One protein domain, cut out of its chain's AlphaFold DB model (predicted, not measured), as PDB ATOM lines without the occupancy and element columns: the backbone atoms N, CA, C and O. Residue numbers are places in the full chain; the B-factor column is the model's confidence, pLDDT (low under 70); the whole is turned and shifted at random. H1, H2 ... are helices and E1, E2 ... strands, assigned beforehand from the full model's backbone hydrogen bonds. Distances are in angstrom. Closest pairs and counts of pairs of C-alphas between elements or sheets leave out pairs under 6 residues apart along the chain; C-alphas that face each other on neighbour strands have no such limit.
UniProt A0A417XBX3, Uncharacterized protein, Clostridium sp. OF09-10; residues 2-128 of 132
ATOM      1  N   THR A   2     140.210 236.771 131.185       93.00
ATOM      2  CA  THR A   2     140.269 237.172 129.770       93.00
ATOM      3  C   THR A   2     141.392 236.421 129.044       93.00
ATOM      4  O   THR A   2     142.295 235.880 129.681       93.00
ATOM      5  N   ARG A   3     141.383 236.398 127.704       94.00
ATOM      6  CA  ARG A   3     142.470 235.783 126.912       94.00
ATOM      7  C   ARG A   3     143.837 236.406 127.207       94.00
ATOM      8  O   ARG A   3     144.831 235.694 127.294       94.00
ATOM      9  N   GLU A   4     143.878 237.721 127.418       93.12
ATOM     10  CA  GLU A   4     145.108 238.430 127.776       93.12
ATOM     11  C   GLU A   4     145.617 238.022 129.165       93.12
ATOM     12  O   GLU A   4     146.813 237.800 129.343       93.12
ATOM     13  N   GLU A   5     144.721 237.868 130.145       93.12
ATOM     14  CA  GLU A   5     145.070 237.368 131.481       93.12
ATOM     15  C   GLU A   5     145.580 235.924 131.432       93.12
ATOM     16  O   GLU A   5     146.585 235.611 132.071       93.12
ATOM     17  N   VAL A   6     144.925 235.064 130.645       93.38
ATOM     18  CA  VAL A   6     145.345 233.673 130.413       93.38
ATOM     19  C   VAL A   6     146.751 233.640 129.825       93.38
ATOM     20  O   VAL A   6     147.630 232.980 130.376       93.38
ATOM     21  N   PHE A   7     146.992 234.408 128.760       93.06
ATOM     22  CA  PHE A   7     148.310 234.507 128.144       93.06
ATOM     23  C   PHE A   7     149.364 235.025 129.127       93.06
ATOM     24  O   PHE A   7     150.424 234.420 129.251       93.06
ATOM     25  N   LYS A   8     149.076 236.101 129.871       91.88
ATOM     26  CA  LYS A   8     150.001 236.652 130.875       91.88
ATOM     27  C   LYS A   8     150.347 235.633 131.958       91.88
ATOM     28  O   LYS A   8     151.508 235.554 132.346       91.88
ATOM     29  N   ARG A   9     149.373 234.858 132.444       91.38
ATOM     30  CA  ARG A   9     149.634 233.805 133.435       91.38
ATOM     31  C   ARG A   9     150.528 232.711 132.876       91.38
ATOM     32  O   ARG A   9     151.546 232.415 133.484       91.38
ATOM     33  N   ILE A  10     150.178 232.174 131.710       90.19
ATOM     34  CA  ILE A  10     150.962 231.137 131.030       90.19
ATOM     35  C   ILE A  10     152.394 231.625 130.779       90.19
ATOM     36  O   ILE A  10     153.351 230.942 131.124       90.19
ATOM     37  N   TRP A  11     152.550 232.825 130.219       88.25
ATOM     38  CA  TRP A  11     153.852 233.358 129.820       88.25
ATOM     39  C   TRP A  11     154.771 233.694 131.001       88.25
ATOM     40  O   TRP A  11     155.985 233.706 130.840       88.25
ATOM     41  N   ASN A  12     154.218 233.957 132.186       85.81
ATOM     42  CA  ASN A  12     154.999 234.243 133.392       85.81
ATOM     43  C   ASN A  12     155.357 232.982 134.197       85.81
ATOM     44  O   ASN A  12     155.930 233.099 135.281       85.81
ATOM     45  N   TRP A  13     154.995 231.792 133.715       80.06
ATOM     46  CA  TRP A  13     155.220 230.525 134.404       80.06
ATOM     47  C   TRP A  13     156.187 229.606 133.658       80.06
ATOM     48  O   TRP A  13     156.495 229.791 132.478       80.06
ATOM     49  N   HIS A  14     156.614 228.571 134.382       76.44
ATOM     50  CA  HIS A  14     157.173 227.356 133.806       76.44
ATOM     51  C   HIS A  14     156.258 226.784 132.716       76.44
ATOM     52  O   HIS A  14     155.039 226.985 132.727       76.44
ATOM     53  N   ASN A  15     156.849 226.065 131.770       86.38
ATOM     54  CA  ASN A  15     156.107 225.385 130.724       86.38
ATOM     55  C   ASN A  15     155.292 224.238 131.319       86.38
ATOM     56  O   ASN A  15     155.805 223.427 132.087       86.38
ATOM     57  N   PHE A  16     154.032 224.137 130.912       89.94
ATOM     58  CA  PHE A  16     153.131 223.066 131.322       89.94
ATOM     59  C   PHE A  16     152.425 222.448 130.123       89.94
ATOM     60  O   PHE A  16     152.259 223.078 129.077       89.94
ATOM     61  N   LEU A  17     151.993 221.202 130.302       92.19
ATOM     62  CA  LEU A  17     151.122 220.502 129.370       92.19
ATOM     63  C   LEU A  17     149.667 220.906 129.629       92.19
ATOM     64  O   LEU A  17     149.222 220.926 130.773       92.19
ATOM     65  N   TYR A  18     148.917 221.189 128.576       93.44
ATOM     66  CA  TYR A  18     147.498 221.514 128.637       93.44
ATOM     67  C   TYR A  18     146.726 220.582 127.720       93.44
ATOM     68  O   TYR A  18     147.196 220.257 126.630       93.44
ATOM     69  N   ARG A  19     145.530 220.198 128.152       94.56
ATOM     70  CA  ARG A  19     144.558 219.411 127.399       94.56
ATOM     71  C   ARG A  19     143.393 220.294 126.970       94.56
ATOM     72  O   ARG A  19     142.947 221.127 127.754       94.56
ATOM     73  N   TYR A  20     142.873 220.103 125.768       93.19
ATOM     74  CA  TYR A  20     141.625 220.734 125.347       93.19
ATOM     75  C   TYR A  20     140.833 219.825 124.406       93.19
ATOM     76  O   TYR A  20     141.415 219.040 123.656       93.19
ATOM     77  N   THR A  21     139.510 219.932 124.441       91.62
ATOM     78  CA  THR A  21     138.606 219.172 123.571       91.62
ATOM     79  C   THR A  21     138.696 219.697 122.138       91.62
ATOM     80  O   THR A  21     138.511 220.896 121.897       91.62
ATOM     81  N   ASP A  22     138.967 218.831 121.163       82.94
ATOM     82  CA  ASP A  22     138.956 219.207 119.748       82.94
ATOM     83  C   ASP A  22     137.536 219.076 119.191       82.94
ATOM     84  O   ASP A  22     136.985 217.992 119.090       82.94
ATOM     85  N   GLY A  23     136.906 220.180 118.791       73.88
ATOM     86  CA  GLY A  23     135.537 220.120 118.261       73.88
ATOM     87  C   GLY A  23     135.396 219.326 116.952       73.88
ATOM     88  O   GLY A  23     134.274 219.099 116.505       73.88
ATOM     89  N   LYS A  24     136.506 218.947 116.300       76.38
ATOM     90  CA  LYS A  24     136.511 218.211 115.024       76.38
ATOM     91  C   LYS A  24     136.695 216.704 115.179       76.38
ATOM     92  O   LYS A  24     136.327 215.961 114.274       76.38
ATOM     93  N   PHE A  25     137.282 216.267 116.284       67.69
ATOM     94  CA  PHE A  25     137.555 214.870 116.595       67.69
ATOM     95  C   PHE A  25     137.142 214.719 118.047       67.69
ATOM     96  O   PHE A  25     137.710 215.434 118.851       67.69
ATOM     97  N   ASP A  26     136.149 213.887 118.363       70.75
ATOM     98  CA  ASP A  26     135.619 213.678 119.725       70.75
ATOM     99  C   ASP A  26     136.683 213.058 120.660       70.75
ATOM    100  O   ASP A  26     136.614 211.899 121.054       70.75
ATOM    101  N   ASP A  27     137.755 213.811 120.888       81.00
ATOM    102  CA  ASP A  27     139.023 213.417 121.474       81.00
ATOM    103  C   ASP A  27     139.762 214.666 121.990       81.00
ATOM    104  O   ASP A  27     139.475 215.822 121.639       81.00
ATOM    105  N   PHE A  28     140.749 214.427 122.843       87.75
ATOM    106  CA  PHE A  28     141.555 215.464 123.456       87.75
ATOM    107  C   PHE A  28     142.811 215.768 122.641       87.75
ATOM    108  O   PHE A  28     143.515 214.892 122.137       87.75
ATOM    109  N   ARG A  29     143.155 217.052 122.578       89.94
ATOM    110  CA  ARG A  29     144.444 217.533 122.083       89.94
ATOM    111  C   ARG A  29     145.281 218.041 123.238       89.94
ATOM    112  O   ARG A  29     144.757 218.551 124.224       89.94
ATOM    113  N   TYR A  30     146.593 217.938 123.066       90.38
ATOM    114  CA  TYR A  30     147.567 218.358 124.058       90.38
ATOM    115  C   TYR A  30     148.508 219.401 123.475       90.38
ATOM    116  O   TYR A  30     148.934 219.301 122.323       90.38
ATOM    117  N   VAL A  31     148.846 220.400 124.278       89.00
ATOM    118  CA  VAL A  31     149.744 221.485 123.893       89.00
ATOM    119  C   VAL A  31     150.620 221.872 125.074       89.00
ATOM    120  O   VAL A  31     150.159 221.903 126.210       89.00
ATOM    121  N   VAL A  32     151.889 222.171 124.815       89.12
ATOM    122  CA  VAL A  32     152.781 222.750 125.824       89.12
ATOM    123  C   VAL A  32     152.762 224.266 125.670       89.12
ATOM    124  O   VAL A  32     152.992 224.773 124.571       89.12
ATOM    125  N   LEU A  33     152.478 224.981 126.759       88.56
ATOM    126  CA  LEU A  33     152.459 226.445 126.808       88.56
ATOM    127  C   LEU A  33     153.270 226.931 128.017       88.56
ATOM    128  O   LEU A  33     153.290 226.263 129.051       88.56
ATOM    129  N   GLY A  34     153.903 228.095 127.897       87.81
ATOM    130  CA  GLY A  34     154.738 228.684 128.946       87.81
ATOM    131  C   GLY A  34     155.869 229.557 128.413       87.81
ATOM    132  O   GLY A  34     155.958 229.822 127.211       87.81
ATOM    133  N   TYR A  35     156.736 230.028 129.308       84.00
ATOM    134  CA  TYR A  35     157.864 230.877 128.929       84.00
ATOM    135  C   TYR A  35     158.927 230.131 128.106       84.00
ATOM    136  O   TYR A  35     159.370 229.046 128.486       84.00
ATOM    137  N   CYS A  36     159.416 230.732 127.017       70.00
ATOM    138  CA  CYS A  36     160.528 230.183 126.235       70.00
ATOM    139  C   CYS A  36     161.487 231.286 125.762       70.00
ATOM    140  O   CYS A  36     161.075 232.193 125.036       70.00
ATOM    141  N   GLU A  37     162.765 231.176 126.142       58.66
ATOM    142  CA  GLU A  37     163.827 232.141 125.807       58.66
ATOM    143  C   GLU A  37     164.931 231.581 124.884       58.66
ATOM    144  O   GLU A  37     165.743 232.353 124.381       58.66
ATOM    145  N   SER A  38     164.996 230.264 124.620       54.19
ATOM    146  CA  SER A  38     166.051 229.697 123.758       54.19
ATOM    147  C   SER A  38     165.659 228.426 122.990       54.19
ATOM    148  O   SER A  38     164.778 227.665 123.389       54.19
ATOM    149  N   SER A  39     166.353 228.222 121.867       49.84
ATOM    150  CA  SER A  39     166.039 227.332 120.742       49.84
ATOM    151  C   SER A  39     166.845 226.026 120.703       49.84
ATOM    152  O   SER A  39     167.141 225.521 119.621       49.84
ATOM    153  N   ARG A  40     167.231 225.457 121.850       51.25
ATOM    154  CA  ARG A  40     167.879 224.134 121.863       51.25
ATOM    155  C   ARG A  40     167.078 223.126 122.669       51.25
ATOM    156  O   ARG A  40     167.186 223.095 123.891       51.25
ATOM    157  N   PRO A  41     166.231 222.353 121.990       52.75
ATOM    158  CA  PRO A  41     165.545 221.243 122.607       52.75
ATOM    159  C   PRO A  41     166.464 220.030 122.722       52.75
ATOM    160  O   PRO A  41     167.198 219.716 121.790       52.75
ATOM    161  N   ASP A  42     166.399 219.345 123.857       46.75
ATOM    162  CA  ASP A  42     166.790 217.937 123.923       46.75
ATOM    163  C   ASP A  42     165.617 217.086 123.396       46.75
ATOM    164  O   ASP A  42     164.464 217.464 123.575       46.75
ATOM    165  N   GLU A  43     165.875 215.926 122.789       50.91
ATOM    166  CA  GLU A  43     164.874 215.036 122.156       50.91
ATOM    167  C   GLU A  43     163.955 214.284 123.156       50.91
ATOM    168  O   GLU A  43     163.687 213.088 123.017       50.91
ATOM    169  N   LEU A  44     163.476 214.930 124.223       52.47
ATOM    170  CA  LEU A  44     162.591 214.296 125.206       52.47
ATOM    171  C   LEU A  44     161.131 214.683 124.955       52.47
ATOM    172  O   LEU A  44     160.649 215.738 125.354       52.47
ATOM    173  N   ASN A  45     160.412 213.767 124.306       68.00
ATOM    174  CA  ASN A  45     159.002 213.928 123.969       68.00
ATOM    175  C   ASN A  45     158.079 213.749 125.185       68.00
ATOM    176  O   ASN A  45     158.286 212.876 126.032       68.00
ATOM    177  N   ILE A  46     157.002 214.541 125.222       79.50
ATOM    178  CA  ILE A  46     155.838 214.266 126.072       79.50
ATOM    179  C   ILE A  46     155.270 212.909 125.652       79.50
ATOM    180  O   ILE A  46     154.949 212.695 124.483       79.50
ATOM    181  N   THR A  47     155.175 211.985 126.600       86.50
ATOM    182  CA  THR A  47     154.704 210.620 126.342       86.50
ATOM    183  C   THR A  47     153.207 210.493 126.602       86.50
ATOM    184  O   THR A  47     152.619 211.305 127.317       86.50
ATOM    185  N   SER A  48     152.589 209.423 126.099       87.69
ATOM    186  CA  SER A  48     151.201 209.076 126.437       87.69
ATOM    187  C   SER A  48     150.987 208.913 127.946       87.69
ATOM    188  O   SER A  48     149.928 209.260 128.456       87.69
ATOM    189  N   TYR A  49     152.004 208.455 128.680       90.38
ATOM    190  CA  TYR A  49     151.958 208.399 130.139       90.38
ATOM    191  C   TYR A  49     151.826 209.793 130.766       90.38
ATOM    192  O   TYR A  49     151.060 209.968 131.706       90.38
ATOM    193  N   ASP A  50     152.536 210.797 130.246       89.88
ATOM    194  CA  ASP A  50     152.445 212.168 130.761       89.88
ATOM    195  C   ASP A  50     151.060 212.775 130.492       89.88
ATOM    196  O   ASP A  50     150.509 213.442 131.366       89.88
ATOM    197  N   MET A  51     150.473 212.474 129.328       91.69
ATOM    198  CA  MET A  51     149.094 212.848 128.985       91.69
ATOM    199  C   MET A  51     148.087 212.210 129.953       91.69
ATOM    200  O   MET A  51     147.301 212.920 130.567       91.69
ATOM    201  N   GLN A  52     148.198 210.901 130.205       93.62
ATOM    202  CA  GLN A  52     147.349 210.197 131.180       93.62
ATOM    203  C   GLN A  52     147.515 210.731 132.611       93.62
ATOM    204  O   GLN A  52     146.568 210.743 133.397       93.62
ATOM    205  N   MET A  53     148.724 211.157 132.991       95.31
ATOM    206  CA  MET A  53     148.941 211.778 134.298       95.31
ATOM    207  C   MET A  53     148.289 213.159 134.384       95.31
ATOM    208  O   MET A  53     147.742 213.471 135.439       95.31
ATOM    209  N   LEU A  54     148.301 213.952 133.306       95.94
ATOM    210  CA  LEU A  54     147.538 215.199 133.233       95.94
ATOM    211  C   LEU A  54     146.032 214.931 133.351       95.94
ATOM    212  O   LEU A  54     145.372 215.590 134.149       95.94
ATOM    213  N   ASP A  55     145.505 213.937 132.633       95.19
ATOM    214  CA  ASP A  55     144.089 213.556 132.721       95.19
ATOM    215  C   ASP A  55     143.684 213.255 134.163       95.19
ATOM    216  O   ASP A  55     142.726 213.827 134.683       95.19
ATOM    217  N   LYS A  56     144.490 212.441 134.849       95.94
ATOM    218  CA  LYS A  56     144.264 212.102 136.253       95.94
ATOM    219  C   LYS A  56     144.382 213.310 137.184       95.94
ATOM    220  O   LYS A  56     143.657 213.390 138.171       95.94
ATOM    221  N   MET A  57     145.294 214.246 136.919       96.50
ATOM    222  CA  MET A  57     145.371 215.488 137.696       96.50
ATOM    223  C   MET A  57     144.095 216.319 137.551       96.50
ATOM    224  O   MET A  57     143.603 216.828 138.555       96.50
ATOM    225  N   ILE A  58     143.543 216.410 136.338       95.94
ATOM    226  CA  ILE A  58     142.281 217.115 136.083       95.94
ATOM    227  C   ILE A  58     141.135 216.434 136.840       95.94
ATOM    228  O   ILE A  58     140.399 217.116 137.544       95.94
ATOM    229  N   GLU A  59     141.025 215.104 136.775       95.44
ATOM    230  CA  GLU A  59     140.008 214.343 137.523       95.44
ATOM    231  C   GLU A  59     140.094 214.576 139.036       95.44
ATOM    232  O   GLU A  59     139.082 214.805 139.694       95.44
ATOM    233  N   VAL A  60     141.309 214.546 139.592       95.62
ATOM    234  CA  VAL A  60     141.549 214.796 141.019       95.62
ATOM    235  C   VAL A  60     141.174 216.227 141.403       95.62
ATOM    236  O   VAL A  60     140.579 216.439 142.455       95.62
ATOM    237  N   TYR A  61     141.507 217.209 140.566       95.19
ATOM    238  CA  TYR A  61     141.173 218.610 140.814       95.19
ATOM    239  C   TYR A  61     139.666 218.881 140.735       95.19
ATOM    240  O   TYR A  61     139.140 219.672 141.514       95.19
ATOM    241  N   GLU A  62     138.964 218.220 139.814       93.69
ATOM    242  CA  GLU A  62     137.513 218.354 139.657       93.69
ATOM    243  C   GLU A  62     136.714 217.542 140.690       93.69
ATOM    244  O   GLU A  62     135.498 217.717 140.807       93.69
ATOM    245  N   ALA A  63     137.369 216.683 141.475       91.69
ATOM    246  CA  ALA A  63     136.726 215.976 142.569       91.69
ATOM    247  C   ALA A  63     136.329 216.945 143.698       91.69
ATOM    248  O   ALA A  63     137.116 217.767 144.159       91.69
ATOM    249  N   ASN A  64     135.111 216.785 144.227       76.00
ATOM    250  CA  ASN A  64     134.554 217.653 145.275       76.00
ATOM    251  C   ASN A  64     135.340 217.650 146.606       76.00
ATOM    252  O   ASN A  64     135.036 218.454 147.486       76.00
ATOM    253  N   ASN A  65     136.297 216.735 146.797       86.38
ATOM    254  CA  ASN A  65     137.104 216.664 148.010       86.38
ATOM    255  C   ASN A  65     138.505 216.099 147.724       86.38
ATOM    256  O   ASN A  65     138.661 214.893 147.536       86.38
ATOM    257  N   ILE A  66     139.515 216.971 147.719       88.56
ATOM    258  CA  ILE A  66     140.923 216.611 147.496       88.56
ATOM    259  C   ILE A  66     141.526 216.123 148.821       88.56
ATOM    260  O   ILE A  66     141.700 216.907 149.760       88.56
ATOM    261  N   SER A  67     141.866 214.835 148.905       91.38
ATOM    262  CA  SER A  67     142.514 214.254 150.088       91.38
ATOM    263  C   SER A  67     143.976 214.708 150.244       91.38
ATOM    264  O   SER A  67     144.580 215.246 149.319       91.38
ATOM    265  N   GLU A  68     144.603 214.458 151.399       89.25
ATOM    266  CA  GLU A  68     146.042 214.743 151.587       89.25
ATOM    267  C   GLU A  68     146.927 213.984 150.580       89.25
ATOM    268  O   GLU A  68     147.900 214.534 150.064       89.25
ATOM    269  N   ASN A  69     146.555 212.746 150.238       91.31
ATOM    270  CA  ASN A  69     147.253 211.963 149.215       91.31
ATOM    271  C   ASN A  69     147.109 212.597 147.826       91.31
ATOM    272  O   ASN A  69     148.066 212.617 147.053       91.31
ATOM    273  N   ASP A  70     145.931 213.143 147.523       94.31
ATOM    274  CA  ASP A  70     145.668 213.830 146.261       94.31
ATOM    275  C   ASP A  70     146.457 215.134 146.158       94.31
ATOM    276  O   ASP A  70     147.004 215.443 145.100       94.31
ATOM    277  N   LYS A  71     146.602 215.865 147.269       94.12
ATOM    278  CA  LYS A  71     147.472 217.044 147.333       94.12
ATOM    279  C   LYS A  71     148.917 216.684 146.995       94.12
ATOM    280  O   LYS A  71     149.530 217.344 146.155       94.12
ATOM    281  N   GLY A  72     149.417 215.604 147.603       94.12
ATOM    282  CA  GLY A  72     150.740 215.053 147.311       94.12
ATOM    283  C   GLY A  72     150.902 214.665 145.841       94.12
ATOM    284  O   GLY A  72     151.879 215.010 145.174       94.12
ATOM    285  N   PHE A  73     149.887 213.996 145.293       95.50
ATOM    286  CA  PHE A  73     149.844 213.620 143.886       95.50
ATOM    287  C   PHE A  73     149.894 214.840 142.955       95.50
ATOM    288  O   PHE A  73     150.735 214.862 142.053       95.50
ATOM    289  N   LEU A  74     149.057 215.859 143.177       95.75
ATOM    290  CA  LEU A  74     149.009 217.071 142.353       95.75
ATOM    291  C   LEU A  74     150.352 217.809 142.355       95.75
ATOM    292  O   LEU A  74     150.886 218.108 141.286       95.75
ATOM    293  N   ALA A  75     150.928 218.052 143.533       94.62
ATOM    294  CA  ALA A  75     152.209 218.742 143.677       94.62
ATOM    295  C   ALA A  75     153.359 217.980 142.995       94.62
ATOM    296  O   ALA A  75     154.095 218.547 142.179       94.62
ATOM    297  N   SER A  76     153.483 216.676 143.265       94.00
ATOM    298  CA  SER A  76     154.543 215.831 142.703       94.00
ATOM    299  C   SER A  76     154.434 215.702 141.177       94.00
ATOM    300  O   SER A  76     155.442 215.723 140.461       94.00
ATOM    301  N   ARG A  77     153.210 215.586 140.642       94.12
ATOM    302  CA  ARG A  77     152.981 215.436 139.195       94.12
ATOM    303  C   ARG A  77     153.145 216.734 138.429       94.12
ATOM    304  O   ARG A  77     153.806 216.704 137.393       94.12
ATOM    305  N   MET A  78     152.653 217.851 138.963       93.25
ATOM    306  CA  MET A  78     152.900 219.180 138.404       93.25
ATOM    307  C   MET A  78     154.401 219.417 138.230       93.25
ATOM    308  O   MET A  78     154.839 219.748 137.130       93.25
ATOM    309  N   HIS A  79     155.205 219.136 139.262       90.31
ATOM    310  CA  HIS A  79     156.657 219.305 139.195       90.31
ATOM    311  C   HIS A  79     157.310 218.423 138.114       90.31
ATOM    312  O   HIS A  79     158.148 218.890 137.343       90.31
ATOM    313  N   LYS A  80     156.902 217.150 138.002       89.56
ATOM    314  CA  LYS A  80     157.424 216.225 136.976       89.56
ATOM    315  C   LYS A  80     157.062 216.652 135.552       89.56
ATOM    316  O   LYS A  80     157.924 216.582 134.678       89.56
ATOM    317  N   ILE A  81     155.818 217.078 135.323       89.06
ATOM    318  CA  ILE A  81     155.357 217.573 134.017       89.06
ATOM    319  C   ILE A  81     156.101 218.863 133.662       89.06
ATOM    320  O   ILE A  81     156.675 218.938 132.579       89.06
ATOM    321  N   SER A  82     156.183 219.817 134.597       87.75
ATOM    322  CA  SER A  82     156.914 221.080 134.427       87.75
ATOM    323  C   SER A  82     158.353 220.846 133.985       87.75
ATOM    324  O   SER A  82     158.788 221.397 132.981       87.75
ATOM    325  N   ASN A  83     159.085 219.967 134.679       84.56
ATOM    326  CA  ASN A  83     160.479 219.673 134.347       84.56
ATOM    327  C   ASN A  83     160.633 219.092 132.933       84.56
ATOM    328  O   ASN A  83     161.586 219.423 132.230       84.56
ATOM    329  N   LYS A  84     159.704 218.236 132.487       83.06
ATOM    330  CA  LYS A  84     159.726 217.721 131.109       83.06
ATOM    331  C   LYS A  84     159.448 218.822 130.086       83.06
ATOM    332  O   LYS A  84     160.130 218.887 129.067       83.06
ATOM    333  N   CYS A  85     158.479 219.686 130.368       82.38
ATOM    334  CA  CYS A  85     158.100 220.790 129.494       82.38
ATOM    335  C   CYS A  85     159.183 221.888 129.412       82.38
ATOM    336  O   CYS A  85     159.429 222.415 128.327       82.38
ATOM    337  N   ASP A  86     159.847 222.219 130.523       74.38
ATOM    338  CA  ASP A  86     160.867 223.275 130.591       74.38
ATOM    339  C   ASP A  86     162.199 222.863 129.997       74.38
ATOM    340  O   ASP A  86     162.847 223.643 129.290       74.38
ATOM    341  N   CYS A  87     162.645 221.648 130.301       55.50
ATOM    342  CA  CYS A  87     164.008 221.295 129.982       55.50
ATOM    343  C   CYS A  87     164.181 220.958 128.487       55.50
ATOM    344  O   CYS A  87     165.297 221.095 128.000       55.50
ATOM    345  N   ARG A  88     163.155 220.452 127.767       58.97
ATOM    346  CA  ARG A  88     163.430 219.545 126.622       58.97
ATOM    347  C   ARG A  88     162.362 219.446 125.519       58.97
ATOM    348  O   ARG A  88     162.247 218.401 124.900       58.97
ATOM    349  N   PHE A  89     161.547 220.470 125.263       62.03
ATOM    350  CA  PHE A  89     160.522 220.365 124.209       62.03
ATOM    351  C   PHE A  89     160.948 221.052 122.897       62.03
ATOM    352  O   PHE A  89     161.216 222.255 122.886       62.03
ATOM    353  N   GLU A  90     160.997 220.287 121.796       58.09
ATOM    354  CA  GLU A  90     161.440 220.730 120.454       58.09
ATOM    355  C   GLU A  90     160.462 221.652 119.742       58.09
ATOM    356  O   GLU A  90     160.868 222.619 119.103       58.09
ATOM    357  N   ASN A  91     159.169 221.460 119.975       63.78
ATOM    358  CA  ASN A  91     158.119 222.229 119.316       63.78
ATOM    359  C   ASN A  91     157.538 223.316 120.231       63.78
ATOM    360  O   ASN A  91     156.317 223.476 120.325       63.78
ATOM    361  N   ARG A  92     158.398 224.043 120.961       71.94
ATOM    362  CA  ARG A  92     157.941 225.149 121.816       71.94
ATOM    363  C   ARG A  92     157.416 226.291 120.959       71.94
ATOM    364  O   ARG A  92     158.150 226.876 120.171       71.94
ATOM    365  N   LYS A  93     156.145 226.630 121.172       77.38
ATOM    366  CA  LYS A  93     155.508 227.785 120.544       77.38
ATOM    367  C   LYS A  93     156.177 229.069 121.023       77.38
ATOM    368  O   LYS A  93     156.307 229.299 122.227       77.38
ATOM    369  N   THR A  94     156.553 229.921 120.079       82.88
ATOM    370  CA  THR A  94     156.979 231.297 120.331       82.88
ATOM    371  C   THR A  94     155.880 232.091 121.037       82.88
ATOM    372  O   THR A  94     154.710 231.704 121.064       82.88
ATOM    373  N   LYS A  95     156.248 233.260 121.570       87.19
ATOM    374  CA  LYS A  95     155.304 234.188 122.202       87.19
ATOM    375  C   LYS A  95     154.078 234.468 121.322       87.19
ATOM    376  O   LYS A  95     152.952 234.415 121.811       87.19
ATOM    377  N   GLN A  96     154.307 234.742 120.035       87.94
ATOM    378  CA  GLN A  96     153.238 235.044 119.086       87.94
ATOM    379  C   GLN A  96     152.381 233.806 118.798       87.94
ATOM    380  O   GLN A  96     151.164 233.893 118.868       87.94
ATOM    381  N   GLU A  97     152.987 232.635 118.587       88.06
ATOM    382  CA  GLU A  97     152.236 231.394 118.344       88.06
ATOM    383  C   GLU A  97     151.384 230.959 119.543       88.06
ATOM    384  O   GLU A  97     150.321 230.370 119.354       88.06
ATOM    385  N   GLN A  98     151.826 231.227 120.778       90.12
ATOM    386  CA  GLN A  98     151.006 230.990 121.971       90.12
ATOM    387  C   GLN A  98     149.843 231.978 122.064       90.12
ATOM    388  O   GLN A  98     148.733 231.575 122.411       90.12
ATOM    389  N   LEU A  99     150.069 233.252 121.728       91.88
ATOM    390  CA  LEU A  99     149.010 234.258 121.684       91.88
ATOM    391  C   LEU A  99     147.960 233.906 120.621       91.88
ATOM    392  O   LEU A  99     146.764 233.905 120.913       91.88
ATOM    393  N   ASP A 100     148.406 233.549 119.418       93.06
ATOM    394  CA  ASP A 100     147.545 233.129 118.312       93.06
ATOM    395  C   ASP A 100     146.768 231.862 118.681       93.06
ATOM    396  O   ASP A 100     145.561 231.787 118.450       93.06
ATOM    397  N   PHE A 101     147.425 230.898 119.335       92.44
ATOM    398  CA  PHE A 101     146.767 229.702 119.854       92.44
ATOM    399  C   PHE A 101     145.651 230.053 120.846       92.44
ATOM    400  O   PHE A 101     144.511 229.644 120.632       92.44
ATOM    401  N   ILE A 102     145.932 230.847 121.884       94.06
ATOM    402  CA  ILE A 102     144.935 231.238 122.899       94.06
ATOM    403  C   ILE A 102     143.773 232.014 122.265       94.06
ATOM    404  O   ILE A 102     142.615 231.815 122.639       94.06
ATOM    405  N   ASN A 103     144.053 232.867 121.278       95.12
ATOM    406  CA  ASN A 103     143.023 233.594 120.536       95.12
ATOM    407  C   ASN A 103     142.186 232.691 119.624       95.12
ATOM    408  O   ASN A 103     141.013 232.987 119.404       95.12
ATOM    409  N   SER A 104     142.755 231.586 119.136       94.00
ATOM    410  CA  SER A 104     142.045 230.600 118.316       94.00
ATOM    411  C   SER A 104     141.112 229.681 119.113       94.00
ATOM    412  O   SER A 104     140.228 229.061 118.521       94.00
ATOM    413  N   LEU A 105     141.279 229.595 120.440       94.25
ATOM    414  CA  LEU A 105     140.441 228.757 121.295       94.25
ATOM    415  C   LEU A 105     138.996 229.264 121.337       94.25
ATOM    416  O   LEU A 105     138.730 230.458 121.546       94.25
ATOM    417  N   SER A 106     138.056 228.324 121.236       94.94
ATOM    418  CA  SER A 106     136.658 228.583 121.571       94.94
ATOM    419  C   SER A 106     136.518 228.944 123.055       94.94
ATOM    420  O   SER A 106     137.388 228.651 123.876       94.94
ATOM    421  N   GLU A 107     135.390 229.541 123.441       94.62
ATOM    422  CA  GLU A 107     135.130 229.851 124.854       94.62
ATOM    423  C   GLU A 107     135.096 228.598 125.746       94.62
ATOM    424  O   GLU A 107     135.480 228.668 126.913       94.62
ATOM    425  N   SER A 108     134.661 227.442 125.228       94.12
ATOM    426  CA  SER A 108     134.686 226.187 125.992       94.12
ATOM    427  C   SER A 108     136.113 225.682 126.196       94.12
ATOM    428  O   SER A 108     136.495 225.389 127.325       94.12
ATOM    429  N   GLN A 109     136.929 225.673 125.140       95.06
ATOM    430  CA  GLN A 109     138.334 225.268 125.217       95.06
ATOM    431  C   GLN A 109     139.141 226.212 126.116       95.06
ATOM    432  O   GLN A 109     139.960 225.773 126.920       95.06
ATOM    433  N   LEU A 110     138.876 227.519 126.040       95.69
ATOM    434  CA  LEU A 110     139.515 228.498 126.913       95.69
ATOM    435  C   LEU A 110     139.170 228.236 128.386       95.69
ATOM    436  O   LEU A 110     140.054 228.325 129.234       95.69
ATOM    437  N   LYS A 111     137.921 227.865 128.703       95.44
ATOM    438  CA  LYS A 111     137.522 227.481 130.070       95.44
ATOM    439  C   LYS A 111     138.258 226.236 130.567       95.44
ATOM    440  O   LYS A 111     138.638 226.199 131.733       95.44
ATOM    441  N   GLU A 112     138.485 225.245 129.710       95.62
ATOM    442  CA  GLU A 112     139.275 224.054 130.058       95.62
ATOM    443  C   GLU A 112     140.731 224.419 130.382       95.62
ATOM    444  O   GLU A 112     141.279 223.954 131.384       95.62
ATOM    445  N   VAL A 113     141.347 225.295 129.582       95.19
ATOM    446  CA  VAL A 113     142.707 225.801 129.842       95.19
ATOM    447  C   VAL A 113     142.747 226.614 131.139       95.19
ATOM    448  O   VAL A 113     143.645 226.425 131.954       95.19
ATOM    449  N   VAL A 114     141.752 227.473 131.376       95.62
ATOM    450  CA  VAL A 114     141.611 228.265 132.611       95.62
ATOM    451  C   VAL A 114     141.551 227.373 133.852       95.62
ATOM    452  O   VAL A 114     142.288 227.626 134.802       95.62
ATOM    453  N   LYS A 115     140.753 226.302 133.836       95.88
ATOM    454  CA  LYS A 115     140.701 225.341 134.950       95.88
ATOM    455  C   LYS A 115     142.060 224.697 135.224       95.88
ATOM    456  O   LYS A 115     142.447 224.539 136.375       95.88
ATOM    457  N   GLN A 116     142.801 224.346 134.174       96.38
ATOM    458  CA  GLN A 116     144.138 223.766 134.325       96.38
ATOM    459  C   GLN A 116     145.149 224.777 134.877       96.38
ATOM    460  O   GLN A 116     145.994 224.403 135.683       96.38
ATOM    461  N   ILE A 117     145.044 226.058 134.514       95.06
ATOM    462  CA  ILE A 117     145.840 227.137 135.124       95.06
ATOM    463  C   ILE A 117     145.588 227.200 136.637       95.06
ATOM    464  O   ILE A 117     146.539 227.263 137.411       95.06
ATOM    465  N   GLU A 118     144.326 227.149 137.062       95.19
ATOM    466  CA  GLU A 118     143.947 227.158 138.483       95.19
ATOM    467  C   GLU A 118     144.428 225.896 139.216       95.19
ATOM    468  O   GLU A 118     144.980 225.982 140.313       95.19
ATOM    469  N   MET A 119     144.315 224.728 138.579       95.81
ATOM    470  CA  MET A 119     144.876 223.472 139.082       95.81
ATOM    471  C   MET A 119     146.395 223.569 139.282       95.81
ATOM    472  O   MET A 119     146.911 223.121 140.306       95.81
ATOM    473  N   TYR A 120     147.124 224.151 138.326       95.38
ATOM    474  CA  TYR A 120     148.570 224.331 138.440       95.38
ATOM    475  C   TYR A 120     148.960 225.323 139.537       95.38
ATOM    476  O   TYR A 120     149.970 225.103 140.206       95.38
ATOM    477  N   ASP A 121     148.162 226.367 139.770       93.50
ATOM    478  CA  ASP A 121     148.347 227.258 140.919       93.50
ATOM    479  C   ASP A 121     148.205 226.515 142.243       93.50
ATOM    480  O   ASP A 121     149.101 226.596 143.086       93.50
ATOM    481  N   LEU A 122     147.134 225.731 142.395       94.62
ATOM    482  CA  LEU A 122     146.930 224.913 143.585       94.62
ATOM    483  C   LEU A 122     148.088 223.931 143.779       94.62
ATOM    484  O   LEU A 122     148.678 223.867 144.854       94.62
ATOM    485  N   ALA A 123     148.459 223.182 142.739       94.25
ATOM    486  CA  ALA A 123     149.549 222.214 142.815       94.25
ATOM    487  C   ALA A 123     150.883 222.866 143.216       94.25
ATOM    488  O   ALA A 123     151.676 222.263 143.940       94.25
ATOM    489  N   ARG A 124     151.135 224.106 142.779       92.31
ATOM    490  CA  ARG A 124     152.335 224.873 143.139       92.31
ATOM    491  C   ARG A 124     152.310 225.330 144.592       92.31
ATOM    492  O   ARG A 124     153.328 225.224 145.270       92.31
ATOM    493  N   GLU A 125     151.161 225.794 145.074       93.88
ATOM    494  CA  GLU A 125     150.961 226.124 146.487       93.88
ATOM    495  C   GLU A 125     151.135 224.890 147.385       93.88
ATOM    496  O   GLU A 125     151.708 224.970 148.467       93.88
ATOM    497  N   LEU A 126     150.670 223.726 146.938       94.50
ATOM    498  CA  LEU A 126     150.859 222.471 147.661       94.50
ATOM    499  C   LEU A 126     152.332 222.051 147.678       94.50
ATOM    500  O   LEU A 126     152.853 221.679 148.728       94.50
ATOM    501  N   TYR A 127     153.028 222.173 146.545       91.44
ATOM    502  CA  TYR A 127     154.458 221.878 146.459       91.44
ATOM    503  C   TYR A 127     155.285 222.755 147.412       91.44
ATOM    504  O   TYR A 127     156.181 222.247 148.084       91.44
ATOM    505  N   SER A 128     154.969 224.051 147.530       89.50
ATOM    506  CA  SER A 128     155.664 224.955 148.462       89.50
ATOM    507  C   SER A 128     155.372 224.671 149.940       89.50
ATOM    508  O   SER A 128     156.122 225.124 150.802       89.50
TER     509      SER A 128
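AT A GLANCE: This is residues 2 to 128 of the 132 residues of an uncharacterized protein of Clostridium sp. OF09-10 (UniProt A0A417XBX3). A small two-stranded hairpin, E1 and E2, lies near the middle of a rounded body, with helices packed round it: H2, H3 and H5 mainly by E1, and H4 by E2. H2 and H3 form a helical hairpin, the last part of H5 packs nearly perpendicular to H3, and H1 packs on H4 and H5. The 127 printed residues hold five named helices and two named strands, in the order H1 E1 E2 H2 H3 H4 H5, and the sheet E1 - E2 is antiparallel. The class is mostly helix; the whole is compact, with a radius of gyration of the C-alphas of 14.1 A and spans of 39 by 32 by 27 A.

HOW THE PARTS SIT: H1, residues 3 to 11, touches H4, residues 95 to 104, opposite ways at a steep tilt of 38 degrees, with the C-alphas of Phe 7 and Leu 99 closest at 6.5 A. H1 also touches residues 110 to 117 of H5, residues 107 to 128, the same way at 36 degrees, only just a steep tilt; the closest C-alphas are those of Val 6 and Val 114, 6.9 A apart. E1, residues 16 to 21, and E2, residues 28 to 33, are a hairpin, antiparallel at 149 degrees; N 18 and O 31, at 2.8 A, and N 31 and O 18, at 2.9 A, are within hydrogen-bond range. The closest C-alphas of E1 and H5 are those of Tyr 20 and Gln 109, 5.6 A apart. H2, residues 48 to 62, and H3, residues 68 to 88, touch as a helical hairpin, opposite ways at a steep tilt of 40 degrees, with the C-alphas of Met 57 and Leu 74 closest at 6.1 A. The closest C-alphas of E1 and H3 are those of Phe 16 and Ser 82, 5.3 A apart. H5 is the hub: it touches H3 about perpendicular, at 74 degrees, with the C-alphas of Ala 75 and Ala 123 closest at 4.5 A, and only just touches H2, with 3 pairs of C-alphas within 8 A, the closest being those of Tyr 61 and Met 119 at 6.4 A. Among the pairs that are apart are H1 and H3, and H2 and H4. In H1, H2, H4 and H5 every O i to N i+4 pair is within hydrogen-bond range; in H3 16 of 17 are.

IN THESE COORDINATES: H1 begins at C-alpha 3, (142.470, 235.783, 126.912). E1 is 16.9 A long and E2 15.8 A. H2 is 21.2 A, H3 30.8 A and H5 31.7 A, ending at C-alpha 128, (155.664, 224.955, 148.462).

THE WHOLE: The C-alphas of Arg 40 and Asn 64 are the two farthest apart, at 41.2 A. The printed part has no cut. The link E2 to H2, residues 34 to 47, is long. The mean pLDDT of the printed part is 86.2; residue 25, residues 37 to 45 and residues 87 to 91 are under 70.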